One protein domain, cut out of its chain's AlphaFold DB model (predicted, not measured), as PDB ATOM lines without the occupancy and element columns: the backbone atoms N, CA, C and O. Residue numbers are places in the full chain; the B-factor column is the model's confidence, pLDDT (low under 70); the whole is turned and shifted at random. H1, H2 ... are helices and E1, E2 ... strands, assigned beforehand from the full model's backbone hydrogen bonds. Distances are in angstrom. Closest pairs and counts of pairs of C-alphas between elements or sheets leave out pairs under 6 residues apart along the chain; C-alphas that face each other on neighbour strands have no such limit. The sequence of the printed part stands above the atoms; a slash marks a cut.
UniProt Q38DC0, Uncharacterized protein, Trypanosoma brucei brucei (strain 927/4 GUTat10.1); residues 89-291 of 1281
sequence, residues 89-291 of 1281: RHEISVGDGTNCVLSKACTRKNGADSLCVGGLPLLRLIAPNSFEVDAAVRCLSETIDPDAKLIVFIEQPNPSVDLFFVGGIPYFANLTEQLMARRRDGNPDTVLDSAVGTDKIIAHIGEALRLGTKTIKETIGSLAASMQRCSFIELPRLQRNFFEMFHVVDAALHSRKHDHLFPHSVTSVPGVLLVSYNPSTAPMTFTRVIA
ATOM      1  N   ARG A  89      68.982  90.727 125.667       81.19
ATOM      2  CA  ARG A  89      69.577  90.881 124.341       81.19
ATOM      3  C   ARG A  89      70.199  92.266 124.236       81.19
ATOM      4  O   ARG A  89      69.517  93.248 124.517       81.19
ATOM      5  N   HIS A  90      71.451  92.331 123.805       80.58
ATOM      6  CA  HIS A  90      72.144  93.585 123.514       80.58
ATOM      7  C   HIS A  90      72.528  93.619 122.047       80.58
ATOM      8  O   HIS A  90      73.198  92.708 121.571       80.58
ATOM      9  N   GLU A  91      72.115  94.663 121.344       82.51
ATOM     10  CA  GLU A  91      72.612  94.946 120.001       82.51
ATOM     11  C   GLU A  91      73.874  95.795 120.123       82.51
ATOM     12  O   GLU A  91      73.855  96.863 120.736       82.51
ATOM     13  N   ILE A  92      74.981  95.304 119.574       80.85
ATOM     14  CA  ILE A  92      76.259  96.011 119.564       80.85
ATOM     15  C   ILE A  92      76.839  96.014 118.157       80.85
ATOM     16  O   ILE A  92      76.659  95.066 117.398       80.85
ATOM     17  N   SER A  93      77.572  97.069 117.819       80.18
ATOM     18  CA  SER A  93      78.325  97.136 116.570       80.18
ATOM     19  C   SER A  93      79.778  96.754 116.848       80.18
ATOM     20  O   SER A  93      80.460  97.426 117.620       80.18
ATOM     21  N   VAL A  94      80.248  95.657 116.254       73.91
ATOM     22  CA  VAL A  94      81.607  95.132 116.441       73.91
ATOM     23  C   VAL A  94      82.481  95.517 115.249       73.91
ATOM     24  O   VAL A  94      82.066  95.359 114.100       73.91
ATOM     25  N   GLY A  95      83.693  96.013 115.525       67.51
ATOM     26  CA  GLY A  95      84.688  96.359 114.508       67.51
ATOM     27  C   GLY A  95      84.233  97.494 113.590       67.51
ATOM     28  O   GLY A  95      84.048  98.627 114.020       67.51
ATOM     29  N   ASP A  96      84.049  97.177 112.317       65.20
ATOM     30  CA  ASP A  96      83.722  98.094 111.224       65.20
ATOM     31  C   ASP A  96      82.223  98.470 111.134       65.20
ATOM     32  O   ASP A  96      81.782  99.054 110.147       65.20
ATOM     33  N   GLY A  97      81.433  98.153 112.165       70.99
ATOM     34  CA  GLY A  97      80.002  98.469 112.228       70.99
ATOM     35  C   GLY A  97      79.070  97.262 112.098       70.99
ATOM     36  O   GLY A  97      77.870  97.446 111.903       70.99
ATOM     37  N   THR A  98      79.575  96.027 112.222       74.51
ATOM     38  CA  THR A  98      78.728  94.824 112.186       74.51
ATOM     39  C   THR A  98      77.787  94.792 113.386       74.51
ATOM     40  O   THR A  98      78.238  94.573 114.509       74.51
ATOM     41  N   ASN A  99      76.483  94.953 113.155       79.86
ATOM     42  CA  ASN A  99      75.475  94.804 114.201       79.86
ATOM     43  C   ASN A  99      75.329  93.328 114.576       79.86
ATOM     44  O   ASN A  99      74.830  92.530 113.786       79.86
ATOM     45  N   CYS A 100      75.750  92.969 115.783       77.65
ATOM     46  CA  CYS A 100      75.522  91.656 116.361       77.65
ATOM     47  C   CYS A 100      74.623  91.749 117.595       77.65
ATOM     48  O   CYS A 100      74.554  92.761 118.290       77.65
ATOM     49  N   VAL A 101      73.906  90.662 117.845       82.64
ATOM     50  CA  VAL A 101      73.016  90.469 118.981       82.64
ATOM     51  C   VAL A 101      73.718  89.548 119.967       82.64
ATOM     52  O   VAL A 101      73.999  88.382 119.671       82.64
ATOM     53  N   LEU A 102      73.965  90.061 121.164       82.16
ATOM     54  CA  LEU A 102      74.403  89.280 122.306       82.16
ATOM     55  C   LEU A 102      73.180  88.793 123.063       82.16
ATOM     56  O   LEU A 102      72.402  89.607 123.543       82.16
ATOM     57  N   SER A 103      73.021  87.484 123.205       83.06
ATOM     58  CA  SER A 103      71.969  86.880 124.021       83.06
ATOM     59  C   SER A 103      72.574  86.277 125.282       83.06
ATOM     60  O   SER A 103      73.498  85.468 125.203       83.06
ATOM     61  N   LYS A 104      72.058  86.631 126.458       83.37
ATOM     62  CA  LYS A 104      72.480  86.010 127.722       83.37
ATOM     63  C   LYS A 104      72.212  84.502 127.691       83.37
ATOM     64  O   LYS A 104      71.091  84.074 127.426       83.37
ATOM     65  N   ALA A 105      73.231  83.692 127.986       76.71
ATOM     66  CA  ALA A 105      73.113  82.232 127.966       76.71
ATOM     67  C   ALA A 105      72.336  81.690 129.177       76.71
ATOM     68  O   ALA A 105      71.604  80.707 129.068       76.71
ATOM     69  N   CYS A 106      72.475  82.347 130.335       71.34
ATOM     70  CA  CYS A 106      71.676  82.045 131.517       71.34
ATOM     71  C   CYS A 106      70.293  82.680 131.365       71.34
ATOM     72  O   CYS A 106      70.061  83.810 131.792       71.34
ATOM     73  N   THR A 107      69.372  81.934 130.763       66.17
ATOM     74  CA  THR A 107      68.002  82.397 130.545       66.17
ATOM     75  C   THR A 107      67.132  82.297 131.785       66.17
ATOM     76  O   THR A 107      65.973  82.648 131.687       66.17
ATOM     77  N   ARG A 108      67.599  81.810 132.943       69.06
ATOM     78  CA  ARG A 108      66.760  81.660 134.146       69.06
ATOM     79  C   ARG A 108      67.017  82.765 135.171       69.06
ATOM     80  O   ARG A 108      68.161  83.016 135.536       69.06
ATOM     81  N   LYS A 109      65.946  83.360 135.714       67.54
ATOM     82  CA  LYS A 109      66.014  84.433 136.732       67.54
ATOM     83  C   LYS A 109      66.654  83.988 138.053       67.54
ATOM     84  O   LYS A 109      67.287  84.789 138.727       67.54
ATOM     85  N   ASN A 110      66.501  82.713 138.415       70.62
ATOM     86  CA  ASN A 110      66.985  82.154 139.685       70.62
ATOM     87  C   ASN A 110      68.400  81.545 139.588       70.62
ATOM     88  O   ASN A 110      68.766  80.743 140.447       70.62
ATOM     89  N   GLY A 111      69.171  81.888 138.552       74.28
ATOM     90  CA  GLY A 111      70.492  81.309 138.291       74.28
ATOM     91  C   GLY A 111      70.446  79.993 137.512       74.28
ATOM     92  O   GLY A 111      69.401  79.593 136.982       74.28
ATOM     93  N   ALA A 112      71.598  79.328 137.424       79.78
ATOM     94  CA  ALA A 112      71.770  78.089 136.670       79.78
ATOM     95  C   ALA A 112      70.847  76.961 137.146       79.78
ATOM     96  O   ALA A 112      70.633  76.755 138.343       79.78
ATOM     97  N   ASP A 113      70.359  76.149 136.201       82.62
ATOM     98  CA  ASP A 113      69.677  74.906 136.562       82.62
ATOM     99  C   ASP A 113      70.682  73.958 137.214       82.62
ATOM    100  O   ASP A 113      71.643  73.530 136.567       82.62
ATOM    101  N   SER A 114      70.459  73.632 138.486       86.84
ATOM    102  CA  SER A 114      71.333  72.749 139.250       86.84
ATOM    103  C   SER A 114      70.639  71.433 139.591       86.84
ATOM    104  O   SER A 114      69.464  71.385 139.959       86.84
ATOM    105  N   LEU A 115      71.377  70.332 139.461       89.50
ATOM    106  CA  LEU A 115      70.918  69.002 139.852       89.50
ATOM    107  C   LEU A 115      71.996  68.312 140.683       89.50
ATOM    108  O   LEU A 115      73.035  67.929 140.150       89.50
ATOM    109  N   CYS A 116      71.719  68.135 141.972       89.84
ATOM    110  CA  CYS A 116      72.520  67.312 142.875       89.84
ATOM    111  C   CYS A 116      71.900  65.912 142.976       89.84
ATOM    112  O   CYS A 116      70.696  65.782 143.225       89.84
ATOM    113  N   VAL A 117      72.702  64.865 142.776       86.49
ATOM    114  CA  VAL A 117      72.224  63.480 142.873       86.49
ATOM    115  C   VAL A 117      72.270  63.034 144.334       86.49
ATOM    116  O   VAL A 117      73.332  62.982 144.947       86.49
ATOM    117  N   GLY A 118      71.112  62.697 144.907       79.39
ATOM    118  CA  GLY A 118      70.994  62.366 146.329       79.39
ATOM    119  C   GLY A 118      71.954  61.255 146.775       79.39
ATOM    120  O   GLY A 118      71.889  60.134 146.278       79.39
ATOM    121  N   GLY A 119      72.825  61.567 147.739       79.90
ATOM    122  CA  GLY A 119      73.781  60.623 148.330       79.90
ATOM    123  C   GLY A 119      75.045  60.351 147.504       79.90
ATOM    124  O   GLY A 119      75.871  59.556 147.946       79.90
ATOM    125  N   LEU A 120      75.216  60.992 146.345       86.74
ATOM    126  CA  LEU A 120      76.413  60.885 145.507       86.74
ATOM    127  C   LEU A 120      77.093  62.258 145.376       86.74
ATOM    128  O   LEU A 120      76.391  63.265 145.299       86.74
ATOM    129  N   PRO A 121      78.436  62.334 145.294       88.21
ATOM    130  CA  PRO A 121      79.153  63.595 145.098       88.21
ATOM    131  C   PRO A 121      79.097  64.050 143.623       88.21
ATOM    132  O   PRO A 121      80.126  64.247 142.979       88.21
ATOM    133  N   LEU A 122      77.886  64.148 143.068       92.84
ATOM    134  CA  LEU A 122      77.618  64.445 141.661       92.84
ATOM    135  C   LEU A 122      76.699  65.659 141.534       92.84
ATOM    136  O   LEU A 122      75.576  65.653 142.047       92.84
ATOM    137  N   LEU A 123      77.159  66.665 140.793       93.36
ATOM    138  CA  LEU A 123      76.429  67.904 140.547       93.36
ATOM    139  C   LEU A 123      76.441  68.244 139.053       93.36
ATOM    140  O   LEU A 123      77.455  68.090 138.376       93.36
ATOM    141  N   ARG A 124      75.318  68.739 138.536       93.95
ATOM    142  CA  ARG A 124      75.199  69.301 137.185       93.95
ATOM    143  C   ARG A 124      74.759  70.754 137.264       93.95
ATOM    144  O   ARG A 124      73.843  71.048 138.026       93.95
ATOM    145  N   LEU A 125      75.347  71.605 136.429       91.73
ATOM    146  CA  LEU A 125      74.952  72.990 136.186       91.73
ATOM    147  C   LEU A 125      74.691  73.213 134.691       91.73
ATOM    148  O   LEU A 125      75.507  72.808 133.859       91.73
ATOM    149  N   ILE A 126      73.583  73.872 134.352       88.33
ATOM    150  CA  ILE A 126      73.243  74.254 132.972       88.33
ATOM    151  C   ILE A 126      73.359  75.771 132.812       88.33
ATOM    152  O   ILE A 126      72.722  76.519 133.550       88.33
ATOM    153  N   ALA A 127      74.158  76.189 131.831       84.82
ATOM    154  CA  ALA A 127      74.518  77.567 131.512       84.82
ATOM    155  C   ALA A 127      74.956  78.418 132.729       84.82
ATOM    156  O   ALA A 127      74.463  79.538 132.882       84.82
ATOM    157  N   PRO A 128      75.867  77.929 133.602       88.95
ATOM    158  CA  PRO A 128      76.242  78.668 134.798       88.95
ATOM    159  C   PRO A 128      77.167  79.846 134.524       88.95
ATOM    160  O   PRO A 128      77.999  79.830 133.606       88.95
ATOM    161  N   ASN A 129      77.062  80.840 135.397       88.15
ATOM    162  CA  ASN A 129      78.045  81.905 135.518       88.15
ATOM    163  C   ASN A 129      79.299  81.423 136.275       88.15
ATOM    164  O   ASN A 129      79.299  80.384 136.939       88.15
ATOM    165  N   SER A 130      80.394  82.177 136.184       85.17
ATOM    166  CA  SER A 130      81.669  81.792 136.805       85.17
ATOM    167  C   SER A 130      81.588  81.665 138.331       85.17
ATOM    168  O   SER A 130      82.288  80.841 138.915       85.17
ATOM    169  N   PHE A 131      80.734  82.460 138.980       86.91
ATOM    170  CA  PHE A 131      80.559  82.448 140.435       86.91
ATOM    171  C   PHE A 131      79.802  81.205 140.912       86.91
ATOM    172  O   PHE A 131      80.129  80.642 141.953       86.91
ATOM    173  N   GLU A 132      78.817  80.748 140.141       88.15
ATOM    174  CA  GLU A 132      78.071  79.516 140.396       88.15
ATOM    175  C   GLU A 132      78.964  78.287 140.237       88.15
ATOM    176  O   GLU A 132      78.880  77.371 141.054       88.15
ATOM    177  N   VAL A 133      79.851  78.279 139.233       88.43
ATOM    178  CA  VAL A 133      80.852  77.211 139.074       88.43
ATOM    179  C   VAL A 133      81.785  77.170 140.287       88.43
ATOM    180  O   VAL A 133      81.981  76.103 140.866       88.43
ATOM    181  N   ASP A 134      82.310  78.318 140.720       88.07
ATOM    182  CA  ASP A 134      83.169  78.410 141.906       88.07
ATOM    183  C   ASP A 134      82.455  77.948 143.193       88.07
ATOM    184  O   ASP A 134      82.991  77.146 143.963       88.07
ATOM    185  N   ALA A 135      81.217  78.396 143.414       87.93
ATOM    186  CA  ALA A 135      80.414  77.999 144.569       87.93
ATOM    187  C   ALA A 135      80.100  76.493 144.571       87.93
ATOM    188  O   ALA A 135      80.196  75.835 145.610       87.93
ATOM    189  N   ALA A 136      79.766  75.930 143.408       89.01
ATOM    190  CA  ALA A 136      79.517  74.504 143.234       89.01
ATOM    191  C   ALA A 136      80.762  73.659 143.528       89.01
ATOM    192  O   ALA A 136      80.667  72.634 144.206       89.01
ATOM    193  N   VAL A 137      81.931  74.102 143.062       88.57
ATOM    194  CA  VAL A 137      83.204  73.439 143.351       88.57
ATOM    195  C   VAL A 137      83.518  73.473 144.848       88.57
ATOM    196  O   VAL A 137      83.868  72.433 145.412       88.57
ATOM    197  N   ARG A 138      83.342  74.621 145.515       87.68
ATOM    198  CA  ARG A 138      83.536  74.736 146.971       87.68
ATOM    199  C   ARG A 138      82.606  73.796 147.744       87.68
ATOM    200  O   ARG A 138      83.083  73.003 148.550       87.68
ATOM    201  N   CYS A 139      81.317  73.794 147.414       86.70
ATOM    202  CA  CYS A 139      80.321  72.905 148.020       86.70
ATOM    203  C   CYS A 139      80.672  71.415 147.847       86.70
ATOM    204  O   CYS A 139      80.632  70.632 148.801       86.70
ATOM    205  N   LEU A 140      81.087  71.007 146.643       87.83
ATOM    206  CA  LEU A 140      81.542  69.638 146.407       87.83
ATOM    207  C   LEU A 140      82.802  69.318 147.217       87.83
ATOM    208  O   LEU A 140      82.870  68.253 147.822       87.83
ATOM    209  N   SER A 141      83.767  70.236 147.291       86.40
ATOM    210  CA  SER A 141      85.012  70.025 148.040       86.40
ATOM    211  C   SER A 141      84.801  69.798 149.543       86.40
ATOM    212  O   SER A 141      85.588  69.080 150.154       86.40
ATOM    213  N   GLU A 142      83.725  70.350 150.117       85.34
ATOM    214  CA  GLU A 142      83.316  70.127 151.512       85.34
ATOM    215  C   GLU A 142      82.623  68.772 151.723       85.34
ATOM    216  O   GLU A 142      82.651  68.220 152.821       85.34
ATOM    217  N   THR A 143      81.991  68.231 150.678       83.19
ATOM    218  CA  THR A 143      81.174  67.008 150.763       83.19
ATOM    219  C   THR A 143      81.994  65.732 150.547       83.19
ATOM    220  O   THR A 143      81.591  64.651 150.981       83.19
ATOM    221  N   ILE A 144      83.127  65.827 149.849       85.84
ATOM    222  CA  ILE A 144      83.949  64.674 149.461       85.84
ATOM    223  C   ILE A 144      85.090  64.471 150.468       85.84
ATOM    224  O   ILE A 144      85.569  65.417 151.090       85.84
ATOM    225  N   ASP A 145      85.574  63.233 150.583       82.91
ATOM    226  CA  ASP A 145      86.774  62.895 151.347       82.91
ATOM    227  C   ASP A 145      87.977  63.808 150.984       82.91
ATOM    228  O   ASP A 145      88.191  64.142 149.808       82.91
ATOM    229  N   PRO A 146      88.809  64.205 151.968       79.25
ATOM    230  CA  PRO A 146      89.926  65.134 151.763       79.25
ATOM    231  C   PRO A 146      91.019  64.602 150.821       79.25
ATOM    232  O   PRO A 146      91.729  65.397 150.210       79.25
ATOM    233  N   ASP A 147      91.107  63.283 150.640       81.06
ATOM    234  CA  ASP A 147      92.068  62.641 149.734       81.06
ATOM    235  C   ASP A 147      91.506  62.421 148.317       81.06
ATOM    236  O   ASP A 147      92.235  62.047 147.396       81.06
ATOM    237  N   ALA A 148      90.208  62.654 148.109       84.16
ATOM    238  CA  ALA A 148      89.570  62.437 146.819       84.16
ATOM    239  C   ALA A 148      89.837  63.588 145.840       84.16
ATOM    240  O   ALA A 148      89.956  64.759 146.221       84.16
ATOM    241  N   LYS A 149      89.856  63.256 144.548       86.55
ATOM    242  CA  LYS A 149      89.978  64.218 143.448       86.55
ATOM    243  C   LYS A 149      88.610  64.796 143.070       86.55
ATOM    244  O   LYS A 149      87.621  64.063 143.039       86.55
ATOM    245  N   LEU A 150      88.574  66.084 142.727       89.12
ATOM    246  CA  LEU A 150      87.410  66.727 142.118       89.12
ATOM    247  C   LEU A 150      87.623  66.866 140.607       89.12
ATOM    248  O   LEU A 150      88.657  67.369 140.167       89.12
ATOM    249  N   ILE A 151      86.653  66.422 139.812       91.21
ATOM    250  CA  ILE A 151      86.707  66.462 138.348       91.21
ATOM    251  C   ILE A 151      85.564  67.335 137.832       91.21
ATOM    252  O   ILE A 151      84.401  67.096 138.150       91.21
ATOM    253  N   VAL A 152      85.888  68.339 137.021       92.02
ATOM    254  CA  VAL A 152      84.915  69.250 136.410       92.02
ATOM    255  C   VAL A 152      84.902  69.011 134.906       92.02
ATOM    256  O   VAL A 152      85.880  69.309 134.222       92.02
ATOM    257  N   PHE A 153      83.801  68.478 134.389       92.63
ATOM    258  CA  PHE A 153      83.571  68.321 132.956       92.63
ATOM    259  C   PHE A 153      82.887  69.568 132.396       92.63
ATOM    260  O   PHE A 153      81.864  69.989 132.934       92.63
ATOM    261  N   ILE A 154      83.417  70.135 131.312       89.42
ATOM    262  CA  ILE A 154      82.827  71.286 130.615       89.42
ATOM    263  C   ILE A 154      82.294  70.853 129.247       89.42
ATOM    264  O   ILE A 154      83.066  70.469 128.375       89.42
ATOM    265  N   GLU A 155      80.983  70.952 129.043       87.17
ATOM    266  CA  GLU A 155      80.309  70.731 127.759       87.17
ATOM    267  C   GLU A 155      80.081  72.072 127.041       87.17
ATOM    268  O   GLU A 155      79.399  72.964 127.554       87.17
ATOM    269  N   GLN A 156      80.663  72.209 125.847       80.21
ATOM    270  CA  GLN A 156      80.591  73.415 125.012       80.21
ATOM    271  C   GLN A 156      79.270  73.486 124.195       80.21
ATOM    272  O   GLN A 156      78.655  72.444 123.955       80.21
ATOM    273  N   PRO A 157      78.808  74.685 123.775       73.78
ATOM    274  CA  PRO A 157      77.538  74.874 123.041       73.78
ATOM    275  C   PRO A 157      77.586  74.408 121.568       73.78
ATOM    276  O   PRO A 157      78.676  74.367 121.004       73.78
ATOM    277  N   ASN A 158      76.415  74.093 120.963       62.96
ATOM    278  CA  ASN A 158      76.196  73.692 119.546       62.96
ATOM    279  C   ASN A 158      75.354  74.701 118.756       62.96
ATOM    280  O   ASN A 158      74.308  75.085 119.282       62.96
ATOM    281  N   PRO A 159      75.647  74.965 117.466       55.43
ATOM    282  CA  PRO A 159      76.944  74.882 116.766       55.43
ATOM    283  C   PRO A 159      77.876  76.015 117.225       55.43
ATOM    284  O   PRO A 159      77.723  76.458 118.356       55.43
ATOM    285  N   SER A 160      78.877  76.422 116.429       51.97
ATOM    286  CA  SER A 160      79.906  77.436 116.746       51.97
ATOM    287  C   SER A 160      79.330  78.835 117.011       51.97
ATOM    288  O   SER A 160      79.569  79.781 116.266       51.97
ATOM    289  N   VAL A 161      78.539  78.957 118.068       61.03
ATOM    290  CA  VAL A 161      78.098  80.213 118.644       61.03
ATOM    291  C   VAL A 161      79.240  80.711 119.515       61.03
ATOM    292  O   VAL A 161      79.763  79.971 120.356       61.03
ATOM    293  N   ASP A 162      79.631  81.962 119.305       67.90
ATOM    294  CA  ASP A 162      80.704  82.598 120.059       67.90
ATOM    295  C   ASP A 162      80.236  82.785 121.512       67.90
ATOM    296  O   ASP A 162      79.456  83.689 121.823       67.90
ATOM    297  N   LEU A 163      80.664  81.881 122.401       78.45
ATOM    298  CA  LEU A 163      80.404  81.944 123.840       78.45
ATOM    299  C   LEU A 163      81.541  82.692 124.540       78.45
ATOM    300  O   LEU A 163      82.686  82.233 124.557       78.45
ATOM    301  N   PHE A 164      81.207  83.803 125.187       79.00
ATOM    302  CA  PHE A 164      82.147  84.629 125.946       79.00
ATOM    303  C   PHE A 164      81.532  85.075 127.275       79.00
ATOM    304  O   PHE A 164      80.316  85.023 127.471       79.00
ATOM    305  N   PHE A 165      82.382  85.495 128.213       83.59
ATOM    306  CA  PHE A 165      81.973  85.906 129.554       83.59
ATOM    307  C   PHE A 165      82.190  87.405 129.754       83.59
ATOM    308  O   PHE A 165      83.310  87.893 129.602       83.59
ATOM    309  N   VAL A 166      81.140  88.121 130.162       81.00
ATOM    310  CA  VAL A 166      81.195  89.536 130.568       81.00
ATOM    311  C   VAL A 166      80.989  89.601 132.075       81.00
ATOM    312  O   VAL A 166      79.946  89.188 132.576       81.00
ATOM    313  N   GLY A 167      82.000  90.046 132.826       79.87
ATOM    314  CA  GLY A 167      81.912  90.101 134.294       79.87
ATOM    315  C   GLY A 167      81.607  88.749 134.964       79.87
ATOM    316  O   GLY A 167      81.084  88.724 136.073       79.87
ATOM    317  N   GLY A 168      81.898  87.628 134.291       79.12
ATOM    318  CA  GLY A 168      81.581  86.274 134.759       79.12
ATOM    319  C   GLY A 168      80.246  85.698 134.267       79.12
ATOM    320  O   GLY A 168      79.965  84.529 134.528       79.12
ATOM    321  N   ILE A 169      79.438  86.468 133.530       84.31
ATOM    322  CA  ILE A 169      78.148  86.031 132.972       84.31
ATOM    323  C   ILE A 169      78.339  85.559 131.521       84.31
ATOM    324  O   ILE A 169      78.940  86.296 130.737       84.31
ATOM    325  N   PRO A 170      77.839  84.368 131.142       86.65
ATOM    326  CA  PRO A 170      77.967  83.839 129.786       86.65
ATOM    327  C   PRO A 170      76.977  84.491 128.805       86.65
ATOM    328  O   PRO A 170      75.771  84.545 129.072       86.65
ATOM    329  N   TYR A 171      77.473  84.910 127.641       85.14
ATOM    330  CA  TYR A 171      76.698  85.438 126.515       85.14
ATOM    331  C   TYR A 171      77.020  84.677 125.225       85.14
ATOM    332  O   TYR A 171      78.165  84.310 124.969       85.14
ATOM    333  N   PHE A 172      75.987  84.470 124.414       83.16
ATOM    334  CA  PHE A 172      76.054  83.963 123.052       83.16
ATOM    335  C   PHE A 172      76.023  85.140 122.073       83.16
ATOM    336  O   PHE A 172      75.065  85.913 122.095       83.16
ATOM    337  N   ALA A 173      77.027  85.279 121.207       79.79
ATOM    338  CA  ALA A 173      76.981  86.224 120.088       79.79
ATOM    339  C   ALA A 173      76.571  85.515 118.795       79.79
ATOM    340  O   ALA A 173      77.121  84.470 118.453       79.79
ATOM    341  N   ASN A 174      75.684  86.145 118.022       75.56
ATOM    342  CA  ASN A 174      75.440  85.778 116.622       75.56
ATOM    343  C   ASN A 174      76.427  86.466 115.655       75.56
ATOM    344  O   ASN A 174      76.136  86.613 114.471       75.56
ATOM    345  N   LEU A 175      77.585  86.924 116.147       73.03
ATOM    346  CA  LEU A 175      78.548  87.689 115.354       73.03
ATOM    347  C   LEU A 175      78.996  86.899 114.123       73.03
ATOM    348  O   LEU A 175      78.918  87.422 113.020       73.03
ATOM    349  N   THR A 176      79.382  85.635 114.298       68.35
ATOM    350  CA  THR A 176      79.732  84.737 113.189       68.35
ATOM    351  C   THR A 176      78.625  84.651 112.122       68.35
ATOM    352  O   THR A 176      78.918  84.717 110.932       68.35
ATOM    353  N   GLU A 177      77.351  84.581 112.521       67.89
ATOM    354  CA  GLU A 177      76.201  84.537 111.600       67.89
ATOM    355  C   GLU A 177      76.024  85.858 110.832       67.89
ATOM    356  O   GLU A 177      75.835  85.855 109.615       67.89
ATOM    357  N   GLN A 178      76.139  86.998 111.521       71.47
ATOM    358  CA  GLN A 178      76.028  88.334 110.917       71.47
ATOM    359  C   GLN A 178      77.186  88.627 109.959       71.47
ATOM    360  O   GLN A 178      76.994  89.157 108.867       71.47
ATOM    361  N   LEU A 179      78.393  88.229 110.348       68.14
ATOM    362  CA  LEU A 179      79.598  88.308 109.535       68.14
ATOM    363  C   LEU A 179      79.477  87.456 108.259       68.14
ATOM    364  O   LEU A 179      79.810  87.925 107.170       68.14
ATOM    365  N   MET A 180      78.925  86.243 108.366       64.62
ATOM    366  CA  MET A 180      78.600  85.403 107.207       64.62
ATOM    367  C   MET A 180      77.558  86.062 106.293       64.62
ATOM    368  O   MET A 180      77.726  86.039 105.076       64.62
ATOM    369  N   ALA A 181      76.509  86.673 106.850       68.51
ATOM    370  CA  ALA A 181      75.496  87.379 106.062       68.51
ATOM    371  C   ALA A 181      76.090  88.567 105.283       68.51
ATOM    372  O   ALA A 181      75.812  88.721 104.096       68.51
ATOM    373  N   ARG A 182      76.974  89.355 105.910       67.78
ATOM    374  CA  ARG A 182      77.664  90.483 105.260       67.78
ATOM    375  C   ARG A 182      78.586  90.058 104.120       67.78
ATOM    376  O   ARG A 182      78.589  90.711 103.079       67.78
ATOM    377  N   ARG A 183      79.345  88.972 104.305       61.92
ATOM    378  CA  ARG A 183      80.198  88.394 103.252       61.92
ATOM    379  C   ARG A 183      79.370  88.042 102.011       61.92
ATOM    380  O   ARG A 183      79.791  88.332 100.898       61.92
ATOM    381  N   ARG A 184      78.165  87.486 102.207       61.50
ATOM    382  CA  ARG A 184      77.226  87.126 101.123       61.50
ATOM    383  C   ARG A 184      76.646  88.335 100.387       61.50
ATOM    384  O   ARG A 184      76.369  88.237  99.199       61.50
ATOM    385  N   ASP A 185      76.496  89.480 101.053       68.12
ATOM    386  CA  ASP A 185      76.057  90.726 100.406       68.12
ATOM    387  C   ASP A 185      77.190  91.421  99.602       68.12
ATOM    388  O   ASP A 185      76.990  92.513  99.072       68.12
ATOM    389  N   GLY A 186      78.369  90.794  99.467       60.05
ATOM    390  CA  GLY A 186      79.453  91.253  98.590       60.05
ATOM    391  C   GLY A 186      80.460  92.206  99.235       60.05
ATOM    392  O   GLY A 186      81.250  92.817  98.519       60.05
ATOM    393  N   ASN A 187      80.465  92.338 100.567       60.21
ATOM    394  CA  ASN A 187      81.486  93.105 101.283       60.21
ATOM    395  C   ASN A 187      82.709  92.214 101.589       60.21
ATOM    396  O   ASN A 187      82.606  91.327 102.443       60.21
ATOM    397  N   PRO A 188      83.871  92.426 100.938       53.48
ATOM    398  CA  PRO A 188      85.109  91.745 101.301       53.48
ATOM    399  C   PRO A 188      85.656  92.346 102.601       53.48
ATOM    400  O   PRO A 188      86.398  93.325 102.585       53.48
ATOM    401  N   ASP A 189      85.286  91.783 103.748       54.12
ATOM    402  CA  ASP A 189      85.840  92.228 105.027       54.12
ATOM    403  C   ASP A 189      87.143  91.491 105.349       54.12
ATOM    404  O   ASP A 189      87.148  90.322 105.725       54.12
ATOM    405  N   THR A 190      88.264  92.210 105.293       58.57
ATOM    406  CA  THR A 190      89.583  91.729 105.758       58.57
ATOM    407  C   THR A 190      89.587  91.318 107.236       58.57
ATOM    408  O   THR A 190      90.399  90.491 107.656       58.57
ATOM    409  N   VAL A 191      88.654  91.852 108.034       55.00
ATOM    410  CA  VAL A 191      88.439  91.452 109.431       55.00
ATOM    411  C   VAL A 191      87.971  89.987 109.509       55.00
ATOM    412  O   VAL A 191      88.444  89.259 110.385       55.00
ATOM    413  N   LEU A 192      87.136  89.521 108.562       53.70
ATOM    414  CA  LEU A 192      86.522  88.180 108.537       53.70
ATOM    415  C   LEU A 192      87.546  87.051 108.469       53.70
ATOM    416  O   LEU A 192      87.493  86.135 109.289       53.70
ATOM    417  N   ASP A 193      88.487  87.134 107.527       56.51
ATOM    418  CA  ASP A 193      89.464  86.066 107.270       56.51
ATOM    419  C   ASP A 193      90.430  85.871 108.448       56.51
ATOM    420  O   ASP A 193      91.077  84.834 108.579       56.51
ATOM    421  N   SER A 194      90.503  86.859 109.345       57.09
ATOM    422  CA  SER A 194      91.340  86.803 110.538       57.09
ATOM    423  C   SER A 194      90.587  86.461 111.826       57.09
ATOM    424  O   SER A 194      91.239  86.034 112.778       57.09
ATOM    425  N   ALA A 195      89.266  86.682 111.880       52.97
ATOM    426  CA  ALA A 195      88.492  86.713 113.120       52.97
ATOM    427  C   ALA A 195      87.614  85.467 113.334       52.97
ATOM    428  O   ALA A 195      87.563  84.976 114.461       52.97
ATOM    429  N   VAL A 196      86.972  84.917 112.293       53.36
ATOM    430  CA  VAL A 196      86.006  83.801 112.414       53.36
ATOM    431  C   VAL A 196      86.618  82.594 113.143       53.36
ATOM    432  O   VAL A 196      87.607  82.017 112.701       53.36
ATOM    433  N   GLY A 197      86.046  82.222 114.296       51.38
ATOM    434  CA  GLY A 197      86.512  81.103 115.129       51.38
ATOM    435  C   GLY A 197      87.823  81.329 115.901       51.38
ATOM    436  O   GLY A 197      88.320  80.387 116.525       51.38
ATOM    437  N   THR A 198      88.388  82.541 115.886       58.81
ATOM    438  CA  THR A 198      89.645  82.880 116.578       58.81
ATOM    439  C   THR A 198      89.410  83.735 117.826       58.81
ATOM    440  O   THR A 198      88.418  84.458 117.930       58.81
ATOM    441  N   ASP A 199      90.382  83.741 118.745       61.54
ATOM    442  CA  ASP A 199      90.355  84.582 119.953       61.54
ATOM    443  C   ASP A 199      90.276  86.099 119.639       61.54
ATOM    444  O   ASP A 199      89.939  86.900 120.511       61.54
ATOM    445  N   LYS A 200      90.511  86.520 118.382       68.00
ATOM    446  CA  LYS A 200      90.389  87.925 117.949       68.00
ATOM    447  C   LYS A 200      88.952  88.448 117.970       68.00
ATOM    448  O   LYS A 200      88.757  89.628 118.252       68.00
ATOM    449  N   ILE A 201      87.945  87.596 117.739       69.98
ATOM    450  CA  ILE A 201      86.527  87.982 117.884       69.98
ATOM    451  C   ILE A 201      86.267  88.536 119.285       69.98
ATOM    452  O   ILE A 201      85.579  89.540 119.452       69.98
ATOM    453  N   ILE A 202      86.861  87.907 120.295       70.10
ATOM    454  CA  ILE A 202      86.648  88.254 121.699       70.10
ATOM    455  C   ILE A 202      87.286  89.603 122.022       70.10
ATOM    456  O   ILE A 202      86.701  90.377 122.783       70.10
ATOM    457  N   ALA A 203      88.429  89.914 121.400       74.04
ATOM    458  CA  ALA A 203      89.049  91.231 121.483       74.04
ATOM    459  C   ALA A 203      88.143  92.317 120.881       74.04
ATOM    460  O   ALA A 203      87.911  93.332 121.533       74.04
ATOM    461  N   HIS A 204      87.558  92.083 119.702       74.51
ATOM    462  CA  HIS A 204      86.639  93.042 119.076       74.51
ATOM    463  C   HIS A 204      85.330  93.218 119.858       74.51
ATOM    464  O   HIS A 204      84.844  94.338 120.002       74.51
ATOM    465  N   ILE A 205      84.762  92.138 120.404       75.44
ATOM    466  CA  ILE A 205      83.589  92.219 121.288       75.44
ATOM    467  C   ILE A 205      83.945  92.978 122.575       75.44
ATOM    468  O   ILE A 205      83.165  93.810 123.035       75.44
ATOM    469  N   GLY A 206      85.126  92.725 123.149       76.67
ATOM    470  CA  GLY A 206      85.621  93.435 124.331       76.67
ATOM    471  C   GLY A 206      85.801  94.933 124.086       76.67
ATOM    472  O   GLY A 206      85.376  95.748 124.905       76.67
ATOM    473  N   GLU A 207      86.359  95.299 122.931       77.97
ATOM    474  CA  GLU A 207      86.484  96.687 122.481       77.97
ATOM    475  C   GLU A 207      85.111  97.356 122.319       77.97
ATOM    476  O   GLU A 207      84.885  98.434 122.873       77.97
ATOM    477  N   ALA A 208      84.170  96.690 121.639       76.25
ATOM    478  CA  ALA A 208      82.817  97.200 121.416       76.25
ATOM    479  C   ALA A 208      82.040  97.409 122.727       76.25
ATOM    480  O   ALA A 208      81.375  98.430 122.907       76.25
ATOM    481  N   LEU A 209      82.154  96.472 123.674       76.40
ATOM    482  CA  LEU A 209      81.485  96.557 124.975       76.40
ATOM    483  C   LEU A 209      82.176  97.511 125.956       76.40
ATOM    484  O   LEU A 209      81.554  97.908 126.940       76.40
ATOM    485  N   ARG A 210      83.451  97.860 125.733       75.24
ATOM    486  CA  ARG A 210      84.315  98.560 126.706       75.24
ATOM    487  C   ARG A 210      84.386  97.851 128.069       75.24
ATOM    488  O   ARG A 210      84.606  98.487 129.100       75.24
ATOM    489  N   LEU A 211      84.186  96.533 128.080       75.51
ATOM    490  CA  LEU A 211      84.186  95.678 129.267       75.51
ATOM    491  C   LEU A 211      85.227  94.570 129.093       75.51
ATOM    492  O   LEU A 211      85.483  94.116 127.982       75.51
ATOM    493  N   GLY A 212      85.807  94.101 130.201       76.57
ATOM    494  CA  GLY A 212      86.706  92.948 130.174       76.57
ATOM    495  C   GLY A 212      85.947  91.674 129.796       76.57
ATOM    496  O   GLY A 212      85.211  91.130 130.623       76.57
ATOM    497  N   THR A 213      86.127  91.209 128.561       80.11
ATOM    498  CA  THR A 213      85.607  89.933 128.055       80.11
ATOM    499  C   THR A 213      86.610  88.814 128.318       80.11
ATOM    500  O   THR A 213      87.819  89.025 128.251       80.11
ATOM    501  N   LYS A 214      86.112  87.620 128.658       81.83
ATOM    502  CA  LYS A 214      86.942  86.422 128.852       81.83
ATOM    503  C   LYS A 214      86.436  85.247 128.032       81.83
ATOM    504  O   LYS A 214      85.224  85.059 127.889       81.83
ATOM    505  N   THR A 215      87.358  84.414 127.565       78.04
ATOM    506  CA  THR A 215      87.020  83.112 126.977       78.04
ATOM    507  C   THR A 215      86.551  82.132 128.060       78.04
ATOM    508  O   THR A 215      86.818  82.298 129.260       78.04
ATOM    509  N   ILE A 216      85.893  81.045 127.641       77.94
ATOM    510  CA  ILE A 216      85.614  79.913 128.534       77.94
ATOM    511  C   ILE A 216      86.916  79.346 129.128       77.94
ATOM    512  O   ILE A 216      86.989  79.118 130.333       77.94
ATOM    513  N   LYS A 217      87.976  79.229 128.312       78.38
ATOM    514  CA  LYS A 217      89.298  78.715 128.703       78.38
ATOM    515  C   LYS A 217      89.989  79.588 129.744       78.38
ATOM    516  O   LYS A 217      90.541  79.063 130.701       78.38
ATOM    517  N   GLU A 218      89.931  80.906 129.597       81.68
ATOM    518  CA  GLU A 218      90.485  81.862 130.564       81.68
ATOM    519  C   GLU A 218      89.712  81.843 131.879       81.68
ATOM    520  O   GLU A 218      90.306  81.858 132.958       81.68
ATOM    521  N   THR A 219      88.380  81.780 131.798       80.98
ATOM    522  CA  THR A 219      87.514  81.697 132.979       80.98
ATOM    523  C   THR A 219      87.807  80.413 133.754       80.98
ATOM    524  O   THR A 219      88.072  80.464 134.956       80.98
ATOM    525  N   ILE A 220      87.879  79.275 133.061       80.64
ATOM    526  CA  ILE A 220      88.263  77.985 133.641       80.64
ATOM    527  C   ILE A 220      89.696  78.017 134.175       80.64
ATOM    528  O   ILE A 220      89.930  77.575 135.292       80.64
ATOM    529  N   GLY A 221      90.652  78.561 133.422       79.01
ATOM    530  CA  GLY A 221      92.051  78.667 133.838       79.01
ATOM    531  C   GLY A 221      92.210  79.474 135.127       79.01
ATOM    532  O   GLY A 221      92.966  79.079 136.013       79.01
ATOM    533  N   SER A 222      91.434  80.551 135.281       81.08
ATOM    534  CA  SER A 222      91.417  81.345 136.513       81.08
ATOM    535  C   SER A 222      90.863  80.574 137.720       81.08
ATOM    536  O   SER A 222      91.404  80.698 138.817       81.08
ATOM    537  N   LEU A 223      89.850  79.726 137.514       79.38
ATOM    538  CA  LEU A 223      89.299  78.836 138.545       79.38
ATOM    539  C   LEU A 223      90.234  77.656 138.854       79.38
ATOM    540  O   LEU A 223      90.342  77.217 139.994       79.38
ATOM    541  N   ALA A 224      90.942  77.135 137.853       77.47
ATOM    542  CA  ALA A 224      91.909  76.059 138.030       77.47
ATOM    543  C   ALA A 224      93.120  76.510 138.852       77.47
ATOM    544  O   ALA A 224      93.579  75.780 139.730       77.47
ATOM    545  N   ALA A 225      93.601  77.735 138.620       76.92
ATOM    546  CA  ALA A 225      94.718  78.306 139.364       76.92
ATOM    547  C   ALA A 225      94.424  78.464 140.867       76.92
ATOM    548  O   ALA A 225      95.340  78.345 141.682       76.92
ATOM    549  N   SER A 226      93.165  78.700 141.256       75.01
ATOM    550  CA  SER A 226      92.787  78.834 142.666       75.01
ATOM    551  C   SER A 226      92.635  77.489 143.394       75.01
ATOM    552  O   SER A 226      92.593  77.475 144.625       75.01
ATOM    553  N   MET A 227      92.576  76.351 142.684       76.08
ATOM    554  CA  MET A 227      92.130  75.069 143.249       76.08
ATOM    555  C   MET A 227      93.002  73.872 142.832       76.08
ATOM    556  O   MET A 227      92.679  73.129 141.908       76.08
ATOM    557  N   GLN A 228      94.060  73.591 143.600       70.78
ATOM    558  CA  GLN A 228      95.030  72.517 143.302       70.78
ATOM    559  C   GLN A 228      94.442  71.087 143.243       70.78
ATOM    560  O   GLN A 228      95.038  70.206 142.630       70.78
ATOM    561  N   ARG A 229      93.284  70.830 143.872       77.31
ATOM    562  CA  ARG A 229      92.626  69.502 143.900       77.31
ATOM    563  C   ARG A 229      91.676  69.248 142.719       77.31
ATOM    564  O   ARG A 229      91.134  68.146 142.604       77.31
ATOM    565  N   CYS A 230      91.443  70.256 141.882       82.04
ATOM    566  CA  CYS A 230      90.454  70.220 140.814       82.04
ATOM    567  C   CYS A 230      91.109  69.922 139.459       82.04
ATOM    568  O   CYS A 230      92.100  70.551 139.095       82.04
ATOM    569  N   SER A 231      90.547  68.991 138.686       85.43
ATOM    570  CA  SER A 231      90.903  68.828 137.273       85.43
ATOM    571  C   SER A 231      89.745  69.218 136.374       85.43
ATOM    572  O   SER A 231      88.685  68.592 136.431       85.43
ATOM    573  N   PHE A 232      89.985  70.195 135.511       85.47
ATOM    574  CA  PHE A 232      89.043  70.629 134.491       85.47
ATOM    575  C   PHE A 232      89.286  69.856 133.199       85.47
ATOM    576  O   PHE A 232      90.427  69.705 132.763       85.47
ATOM    577  N   ILE A 233      88.210  69.339 132.617       87.38
ATOM    578  CA  ILE A 233      88.242  68.513 131.416       87.38
ATOM    579  C   ILE A 233      87.200  69.060 130.454       87.38
ATOM    580  O   ILE A 233      85.998  68.998 130.718       87.38
ATOM    581  N   GLU A 234      87.663  69.607 129.336       84.53
ATOM    582  CA  GLU A 234      86.775  69.987 128.245       84.53
ATOM    583  C   GLU A 234      86.278  68.723 127.549       84.53
ATOM    584  O   GLU A 234      87.062  67.884 127.103       84.53
ATOM    585  N   LEU A 235      84.959  68.578 127.471       83.92
ATOM    586  CA  LEU A 235      84.343  67.580 126.617       83.92
ATOM    587  C   LEU A 235      84.468  68.048 125.161       83.92
ATOM    588  O   LEU A 235      84.392  69.254 124.898       83.92
ATOM    589  N   PRO A 236      84.646  67.119 124.206       73.83
ATOM    590  CA  PRO A 236      84.785  67.474 122.800       73.83
ATOM    591  C   PRO A 236      83.596  68.320 122.328       73.83
ATOM    592  O   PRO A 236      82.459  68.103 122.765       73.83
ATOM    593  N   ARG A 237      83.867  69.281 121.427       61.18
ATOM    594  CA  ARG A 237      82.872  70.150 120.774       61.18
ATOM    595  C   ARG A 237      81.922  69.285 119.939       61.18
ATOM    596  O   ARG A 237      82.092  69.123 118.739       61.18
ATOM    597  N   LEU A 238      80.919  68.747 120.630       54.76
ATOM    598  CA  LEU A 238      79.656  68.223 120.123       54.76
ATOM    599  C   LEU A 238      79.752  66.930 119.331       54.76
ATOM    600  O   LEU A 238      79.918  66.946 118.121       54.76
ATOM    601  N   GLN A 239      79.511  65.818 120.025       50.91
ATOM    602  CA  GLN A 239      78.801  64.637 119.506       50.91
ATOM    603  C   GLN A 239      79.277  64.020 118.173       50.91
ATOM    604  O   GLN A 239      78.593  63.142 117.662       50.91
ATOM    605  N   ARG A 240      80.452  64.388 117.643       48.23
ATOM    606  CA  ARG A 240      81.070  63.747 116.474       48.23
ATOM    607  C   ARG A 240      81.571  62.355 116.809       48.23
ATOM    608  O   ARG A 240      81.283  61.413 116.086       48.23
ATOM    609  N   ASN A 241      82.218  62.213 117.963       55.95
ATOM    610  CA  ASN A 241      82.770  60.944 118.395       55.95
ATOM    611  C   ASN A 241      82.294  60.606 119.817       55.95
ATOM    612  O   ASN A 241      82.835  61.065 120.822       55.95
ATOM    613  N   PHE A 242      81.226  59.812 119.920       66.57
ATOM    614  CA  PHE A 242      80.711  59.368 121.219       66.57
ATOM    615  C   PHE A 242      81.746  58.522 121.956       66.57
ATOM    616  O   PHE A 242      81.821  58.600 123.181       66.57
ATOM    617  N   PHE A 243      82.579  57.775 121.228       74.87
ATOM    618  CA  PHE A 243      83.697  57.073 121.837       74.87
ATOM    619  C   PHE A 243      84.724  58.033 122.390       74.87
ATOM    620  O   PHE A 243      85.158  57.802 123.504       74.87
ATOM    621  N   GLU A 244      85.043  59.139 121.719       77.40
ATOM    622  CA  GLU A 244      85.912  60.171 122.295       77.40
ATOM    623  C   GLU A 244      85.339  60.709 123.610       77.40
ATOM    624  O   GLU A 244      86.065  60.790 124.595       77.40
ATOM    625  N   MET A 245      84.028  60.975 123.690       81.06
ATOM    626  CA  MET A 245      83.400  61.346 124.964       81.06
ATOM    627  C   MET A 245      83.560  60.241 126.018       81.06
ATOM    628  O   MET A 245      83.997  60.527 127.132       81.06
ATOM    629  N   PHE A 246      83.223  58.989 125.691       86.12
ATOM    630  CA  PHE A 246      83.399  57.867 126.617       86.12
ATOM    631  C   PHE A 246      84.867  57.693 127.012       86.12
ATOM    632  O   PHE A 246      85.146  57.450 128.173       86.12
ATOM    633  N   HIS A 247      85.813  57.891 126.098       84.06
ATOM    634  CA  HIS A 247      87.248  57.817 126.341       84.06
ATOM    635  C   HIS A 247      87.733  58.942 127.241       84.06
ATOM    636  O   HIS A 247      88.517  58.672 128.141       84.06
ATOM    637  N   VAL A 248      87.258  60.171 127.047       85.74
ATOM    638  CA  VAL A 248      87.596  61.318 127.897       85.74
ATOM    639  C   VAL A 248      87.048  61.108 129.308       85.74
ATOM    640  O   VAL A 248      87.785  61.270 130.280       85.74
ATOM    641  N   VAL A 249      85.785  60.692 129.441       87.67
ATOM    642  CA  VAL A 249      85.161  60.422 130.748       87.67
ATOM    643  C   VAL A 249      85.809  59.211 131.426       87.67
ATOM    644  O   VAL A 249      86.147  59.269 132.612       87.67
ATOM    645  N   ASP A 250      86.043  58.129 130.681       85.74
ATOM    646  CA  ASP A 250      86.699  56.932 131.190       85.74
ATOM    647  C   ASP A 250      88.133  57.254 131.601       85.74
ATOM    648  O   ASP A 250      88.489  56.957 132.729       85.74
ATOM    649  N   ALA A 251      88.942  57.926 130.781       84.09
ATOM    650  CA  ALA A 251      90.316  58.294 131.134       84.09
ATOM    651  C   ALA A 251      90.382  59.206 132.371       84.09
ATOM    652  O   ALA A 251      91.273  59.049 133.208       84.09
ATOM    653  N   ALA A 252      89.422  60.124 132.519       84.05
ATOM    654  CA  ALA A 252      89.328  61.025 133.662       84.05
ATOM    655  C   ALA A 252      89.058  60.299 134.989       84.05
ATOM    656  O   ALA A 252      89.640  60.648 136.019       84.05
ATOM    657  N   LEU A 253      88.163  59.307 134.965       82.03
ATOM    658  CA  LEU A 253      87.691  58.574 136.147       82.03
ATOM    659  C   LEU A 253      88.410  57.226 136.353       82.03
ATOM    660  O   LEU A 253      88.374  56.653 137.443       82.03
ATOM    661  N   HIS A 254      89.071  56.723 135.312       72.03
ATOM    662  CA  HIS A 254      89.711  55.416 135.202       72.03
ATOM    663  C   HIS A 254      91.093  55.577 134.555       72.03
ATOM    664  O   HIS A 254      91.306  55.185 133.406       72.03
ATOM    665  N   SER A 255      92.081  56.092 135.290       55.41
ATOM    666  CA  SER A 255      93.470  55.973 134.842       55.41
ATOM    667  C   SER A 255      93.836  54.482 134.800       55.41
ATOM    668  O   SER A 255      94.171  53.898 135.833       55.41
ATOM    669  N   ARG A 256      93.721  53.836 133.632       54.69
ATOM    670  CA  ARG A 256      94.249  52.490 133.386       54.69
ATOM    671  C   ARG A 256      95.765  52.555 133.543       54.69
ATOM    672  O   ARG A 256      96.496  52.757 132.581       54.69
ATOM    673  N   LYS A 257      96.255  52.378 134.767       50.39
ATOM    674  CA  LYS A 257      97.612  51.882 134.951       50.39
ATOM    675  C   LYS A 257      97.540  50.418 134.550       50.39
ATOM    676  O   LYS A 257      96.881  49.630 135.217       50.39
ATOM    677  N   HIS A 258      98.160  50.066 133.431       41.45
ATOM    678  CA  HIS A 258      98.285  48.678 132.975       41.45
ATOM    679  C   HIS A 258      99.161  47.813 133.914       41.45
ATOM    680  O   HIS A 258      99.484  46.671 133.587       41.45
ATOM    681  N   ASP A 259      99.485  48.317 135.108       44.48
ATOM    682  CA  ASP A 259     100.266  47.644 136.130       44.48
ATOM    683  C   ASP A 259      99.401  46.642 136.914       44.48
ATOM    684  O   ASP A 259      98.755  46.943 137.913       44.48
ATOM    685  N   HIS A 260      99.441  45.410 136.411       41.25
ATOM    686  CA  HIS A 260      99.500  44.155 137.163       41.25
ATOM    687  C   HIS A 260      98.321  43.768 138.097       41.25
ATOM    688  O   HIS A 260      98.233  44.118 139.269       41.25
ATOM    689  N   LEU A 261      97.513  42.833 137.577       49.01
ATOM    690  CA  LEU A 261      96.794  41.744 138.271       49.01
ATOM    691  C   LEU A 261      95.623  42.047 139.219       49.01
ATOM    692  O   LEU A 261      94.862  41.116 139.481       49.01
ATOM    693  N   PHE A 262      95.368  43.280 139.652       46.90
ATOM    694  CA  PHE A 262      94.144  43.602 140.401       46.90
ATOM    695  C   PHE A 262      93.663  45.018 140.066       46.90
ATOM    696  O   PHE A 262      94.498  45.923 140.052       46.90
ATOM    697  N   PRO A 263      92.355  45.264 139.832       51.04
ATOM    698  CA  PRO A 263      91.856  46.633 139.861       51.04
ATOM    699  C   PRO A 263      92.245  47.202 141.227       51.04
ATOM    700  O   PRO A 263      91.888  46.622 142.253       51.04
ATOM    701  N   HIS A 264      93.058  48.262 141.253       51.68
ATOM    702  CA  HIS A 264      93.371  48.938 142.504       51.68
ATOM    703  C   HIS A 264      92.047  49.257 143.191       51.68
ATOM    704  O   HIS A 264      91.205  49.941 142.606       51.68
ATOM    705  N   SER A 265      91.856  48.717 144.396       57.89
ATOM    706  CA  SER A 265      90.697  49.023 145.223       57.89
ATOM    707  C   SER A 265      90.647  50.534 145.377       57.89
ATOM    708  O   SER A 265      91.541  51.128 145.983       57.89
ATOM    709  N   VAL A 266      89.647  51.160 144.770       66.03
ATOM    710  CA  VAL A 266      89.477  52.604 144.878       66.03
ATOM    711  C   VAL A 266      89.129  52.905 146.331       66.03
ATOM    712  O   VAL A 266      88.167  52.356 146.862       66.03
ATOM    713  N   THR A 267      89.941  53.726 146.997       68.81
ATOM    714  CA  THR A 267      89.754  54.079 148.414       68.81
ATOM    715  C   THR A 267      88.734  55.202 148.596       68.81
ATOM    716  O   THR A 267      88.013  55.212 149.591       68.81
ATOM    717  N   SER A 268      88.626  56.112 147.625       80.99
ATOM    718  CA  SER A 268      87.758  57.292 147.682       80.99
ATOM    719  C   SER A 268      86.996  57.512 146.377       80.99
ATOM    720  O   SER A 268      87.556  57.352 145.290       80.99
ATOM    721  N   VAL A 269      85.742  57.950 146.469       84.38
ATOM    722  CA  VAL A 269      84.917  58.285 145.298       84.38
ATOM    723  C   VAL A 269      85.251  59.710 144.845       84.38
ATOM    724  O   VAL A 269      85.197  60.612 145.681       84.38
ATOM    725  N   PRO A 270      85.593  59.951 143.565       87.39
ATOM    726  CA  PRO A 270      85.833  61.304 143.083       87.39
ATOM    727  C   PRO A 270      84.534  62.113 143.095       87.39
ATOM    728  O   PRO A 270      83.459  61.585 142.800       87.39
ATOM    729  N   GLY A 271      84.640  63.406 143.391       89.70
ATOM    730  CA  GLY A 271      83.540  64.324 143.129       89.70
ATOM    731  C   GLY A 271      83.505  64.718 141.671       89.70
ATOM    732  O   GLY A 271      84.561  64.926 141.068       89.70
ATOM    733  N   VAL A 272      82.306  64.855 141.114       92.86
ATOM    734  CA  VAL A 272      82.150  65.247 139.715       92.86
ATOM    735  C   VAL A 272      81.147  66.379 139.559       92.86
ATOM    736  O   VAL A 272      80.010  66.295 140.026       92.86
ATOM    737  N   LEU A 273      81.576  67.420 138.851       93.56
ATOM    738  CA  LEU A 273      80.748  68.538 138.417       93.56
ATOM    739  C   LEU A 273      80.642  68.525 136.890       93.56
ATOM    740  O   LEU A 273      81.661  68.574 136.209       93.56
ATOM    741  N   LEU A 274      79.427  68.492 136.344       93.54
ATOM    742  CA  LEU A 274      79.185  68.749 134.923       93.54
ATOM    743  C   LEU A 274      78.713  70.192 134.738       93.54
ATOM    744  O   LEU A 274      77.630  70.549 135.196       93.54
ATOM    745  N   VAL A 275      79.501  70.993 134.034       91.84
ATOM    746  CA  VAL A 275      79.153  72.338 133.572       91.84
ATOM    747  C   VAL A 275      78.771  72.237 132.105       91.84
ATOM    748  O   VAL A 275      79.626  71.952 131.273       91.84
ATOM    749  N   SER A 276      77.501  72.454 131.771       89.61
ATOM    750  CA  SER A 276      77.040  72.367 130.386       89.61
ATOM    751  C   SER A 276      76.469  73.674 129.878       89.61
ATOM    752  O   SER A 276      75.547  74.225 130.472       89.61
ATOM    753  N   TYR A 277      76.975  74.133 128.737       86.15
ATOM    754  CA  TYR A 277      76.410  75.243 127.970       86.15
ATOM    755  C   TYR A 277      75.496  74.756 126.835       86.15
ATOM    756  O   TYR A 277      75.071  75.558 126.007       86.15
ATOM    757  N   ASN A 278      75.154  73.459 126.811       80.38
ATOM    758  CA  ASN A 278      74.148  72.893 125.918       80.38
ATOM    759  C   ASN A 278      72.968  72.306 126.723       80.38
ATOM    760  O   ASN A 278      72.999  71.136 127.117       80.38
ATOM    761  N   PRO A 279      71.892  73.080 126.956       77.93
ATOM    762  CA  PRO A 279      70.768  72.631 127.779       77.93
ATOM    763  C   PRO A 279      70.068  71.382 127.224       77.93
ATOM    764  O   PRO A 279      69.535  70.589 127.999       77.93
ATOM    765  N   SER A 280      70.090  71.183 125.901       74.46
ATOM    766  CA  SER A 280      69.395  70.071 125.243       74.46
ATOM    767  C   SER A 280      70.076  68.714 125.468       74.46
ATOM    768  O   SER A 280      69.398  67.691 125.569       74.46
ATOM    769  N   THR A 281      71.408  68.689 125.593       78.26
ATOM    770  CA  THR A 281      72.203  67.455 125.720       78.26
ATOM    771  C   THR A 281      72.698  67.203 127.141       78.26
ATOM    772  O   THR A 281      72.990  66.053 127.478       78.26
ATOM    773  N   ALA A 282      72.713  68.231 127.998       86.13
ATOM    774  CA  ALA A 282      73.193  68.147 129.376       86.13
ATOM    775  C   ALA A 282      72.621  66.965 130.186       86.13
ATOM    776  O   ALA A 282      73.393  66.319 130.901       86.13
ATOM    777  N   PRO A 283      71.315  66.617 130.111       88.57
ATOM    778  CA  PRO A 283      70.784  65.467 130.843       88.57
ATOM    779  C   PRO A 283      71.395  64.140 130.406       88.57
ATOM    780  O   PRO A 283      71.812  63.355 131.253       88.57
ATOM    781  N   MET A 284      71.526  63.930 129.097       86.28
ATOM    782  CA  MET A 284      72.112  62.718 128.528       86.28
ATOM    783  C   MET A 284      73.604  62.604 128.863       86.28
ATOM    784  O   MET A 284      74.075  61.543 129.274       86.28
ATOM    785  N   THR A 285      74.351  63.705 128.731       87.48
ATOM    786  CA  THR A 285      75.770  63.770 129.105       87.48
ATOM    787  C   THR A 285      75.957  63.443 130.588       87.48
ATOM    788  O   THR A 285      76.829  62.652 130.951       87.48
ATOM    789  N   PHE A 286      75.084  63.964 131.453       92.15
ATOM    790  CA  PHE A 286      75.134  63.678 132.883       92.15
ATOM    791  C   PHE A 286      74.808  62.218 133.209       92.15
ATOM    792  O   PHE A 286      75.494  61.624 134.036       92.15
ATOM    793  N   THR A 287      73.838  61.604 132.523       90.70
ATOM    794  CA  THR A 287      73.547  60.164 132.650       90.70
ATOM    795  C   THR A 287      74.791  59.310 132.384       90.70
ATOM    796  O   THR A 287      75.044  58.355 133.119       90.70
ATOM    797  N   ARG A 288      75.607  59.658 131.379       89.94
ATOM    798  CA  ARG A 288      76.861  58.943 131.062       89.94
ATOM    799  C   ARG A 288      77.895  59.079 132.174       89.94
ATOM    800  O   ARG A 288      78.494  58.089 132.588       89.94
ATOM    801  N   VAL A 289      78.054  60.288 132.708       91.20
ATOM    802  CA  VAL A 289      78.929  60.540 133.862       91.20
ATOM    803  C   VAL A 289      78.454  59.741 135.083       91.20
ATOM    804  O   VAL A 289      79.250  59.056 135.722       91.20
ATOM    805  N   ILE A 290      77.152  59.729 135.374       92.09
ATOM    806  CA  ILE A 290      76.580  58.923 136.462       92.09
ATOM    807  C   ILE A 290      76.892  57.433 136.254       92.09
ATOM    808  O   ILE A 290      77.377  56.778 137.179       92.09
ATOM    809  N   ALA A 291      76.682  56.909 135.044       90.78
ATOM    810  CA  ALA A 291      76.953  55.510 134.713       90.78
ATOM    811  C   ALA A 291      78.415  55.106 134.986       90.78
ATOM    812  O   ALA A 291      78.662  53.989 135.440       90.78
TER     813      ALA A 291
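What this domain is: This is residues 89 to 291 of the 1281 residues of an uncharacterized protein of Trypanosoma brucei brucei (strain 927/4 GUTat10.1) (UniProt Q38DC0). The domain has two lobes, one after the other along its longest axis: a larger one, a five-strand sheet with H1 and H5 over one face and H6 and H7 over the other, and a smaller one, a four-strand sheet curled round H4, with H2 and H3 at the end away from the larger lobe. H5 reaches both sheets, and residues 257 to 263 stick out as a free loop. The printed part has 203 residues with seven named helices and nine named strands, in the order E1 E2 E3 E4 H1 E5 E6 E7 H2 H3 H4 H5 E8 H6 E9 H7; its class is mixed, helices and strands. The larger sheet runs E3 E4 E9 E5 E8 and is mixed; the smaller runs E1 E2 E7 E6, all antiparallel. The whole is compact, with a radius of gyration of the C-alphas of 19.3 A, and its outline is elongated, spanning 65 by 35 by 29 A.

How they stand to each other: E1, residues 89 to 94, and E2, residues 98 to 104, form an antiparallel hairpin; N 92 and O 100, 2.9 A apart, are within hydrogen-bond range. E3, residues 113 to 116, and E4, residues 122 to 126, form another, with N 115 and O 124 at 2.9 A. After H1, residues 130 to 143, and E5, residues 150 to 155, come E6, residues 162 to 166, and E7, residues 169 to 173, a third hairpin with N 166 and O 169 at 2.9 A. E7 is antiparallel to E2, with N 103 and O 172 at 2.8 A. H2, residues 175 to 184, is on this strongly twisted sheet; its closest C-alphas to E2 are Leu 175 and Cys 100, 5.1 A. H3, residues 190 to 195, is on neither sheet and is close to but not clearly touching H2, with the closest C-alphas, Leu 179 and Leu 192, 7.0 A apart. The sheet curls round H4, residues 200 to 209, and with it makes two layers, a helix on one face of a sheet; the closest C-alphas of E1 and H4 are Val 94 and Ala 208, 5.5 A. H2 and H4 lie on opposite faces. H5, residues 216 to 226, is on both sheets: its closest C-alphas are Ile 216 to Phe 164 of E6, 6.4 A, and Ala 224 to Cys 230 of E8, residues 230 to 234, 6.6 A. After H6, residues 242 to 253, E9, residues 271 to 276, is parallel to E4, with N 125 and O 274 at 2.8 A, and to E5, with N 153 and O 273 at 2.8 A; E5 is parallel to E8, with N 233 and O 152 at 2.8 A. H1 lies over E9 at a height over the sheet of 8.6 A, and H7, residues 282 to 291, over E9 on the opposite face at 9.0 A; these helices with H5 and H6 make three layers, helices on both faces of a sheet. E4, H1, E5 and E8, H6, E9 are split strand-helix-strand units, two strands running the same way with another between them, each with a right-handed crossover. Every O i to N i+4 pair is within hydrogen-bond range in H1, H2, H4, H6 and H7, against 1 of 2 in H3 and 6 of 7 in H5.

Where its parts are: E1 begins at C-alpha 89, (69.577, 90.881, 124.341). E2 is 18.9 A long from first to last C-alpha, H1 20.3 A, E5 16.5 A, H5 15.9 A, H6 16.5 A and E9 16.4 A. H7 ends at C-alpha 291, (76.953, 55.510, 134.713).

The domain as a whole: The two C-alphas farthest apart, those of Gly 186 and Leu 261, are 65.8 A apart. The printed part has no cut. The link from H6 to E9, 17 residues, is long. The mean pLDDT of the printed part is 76.4; 54 residues are under 70, among them residues 179 to 201 and 255 to 267.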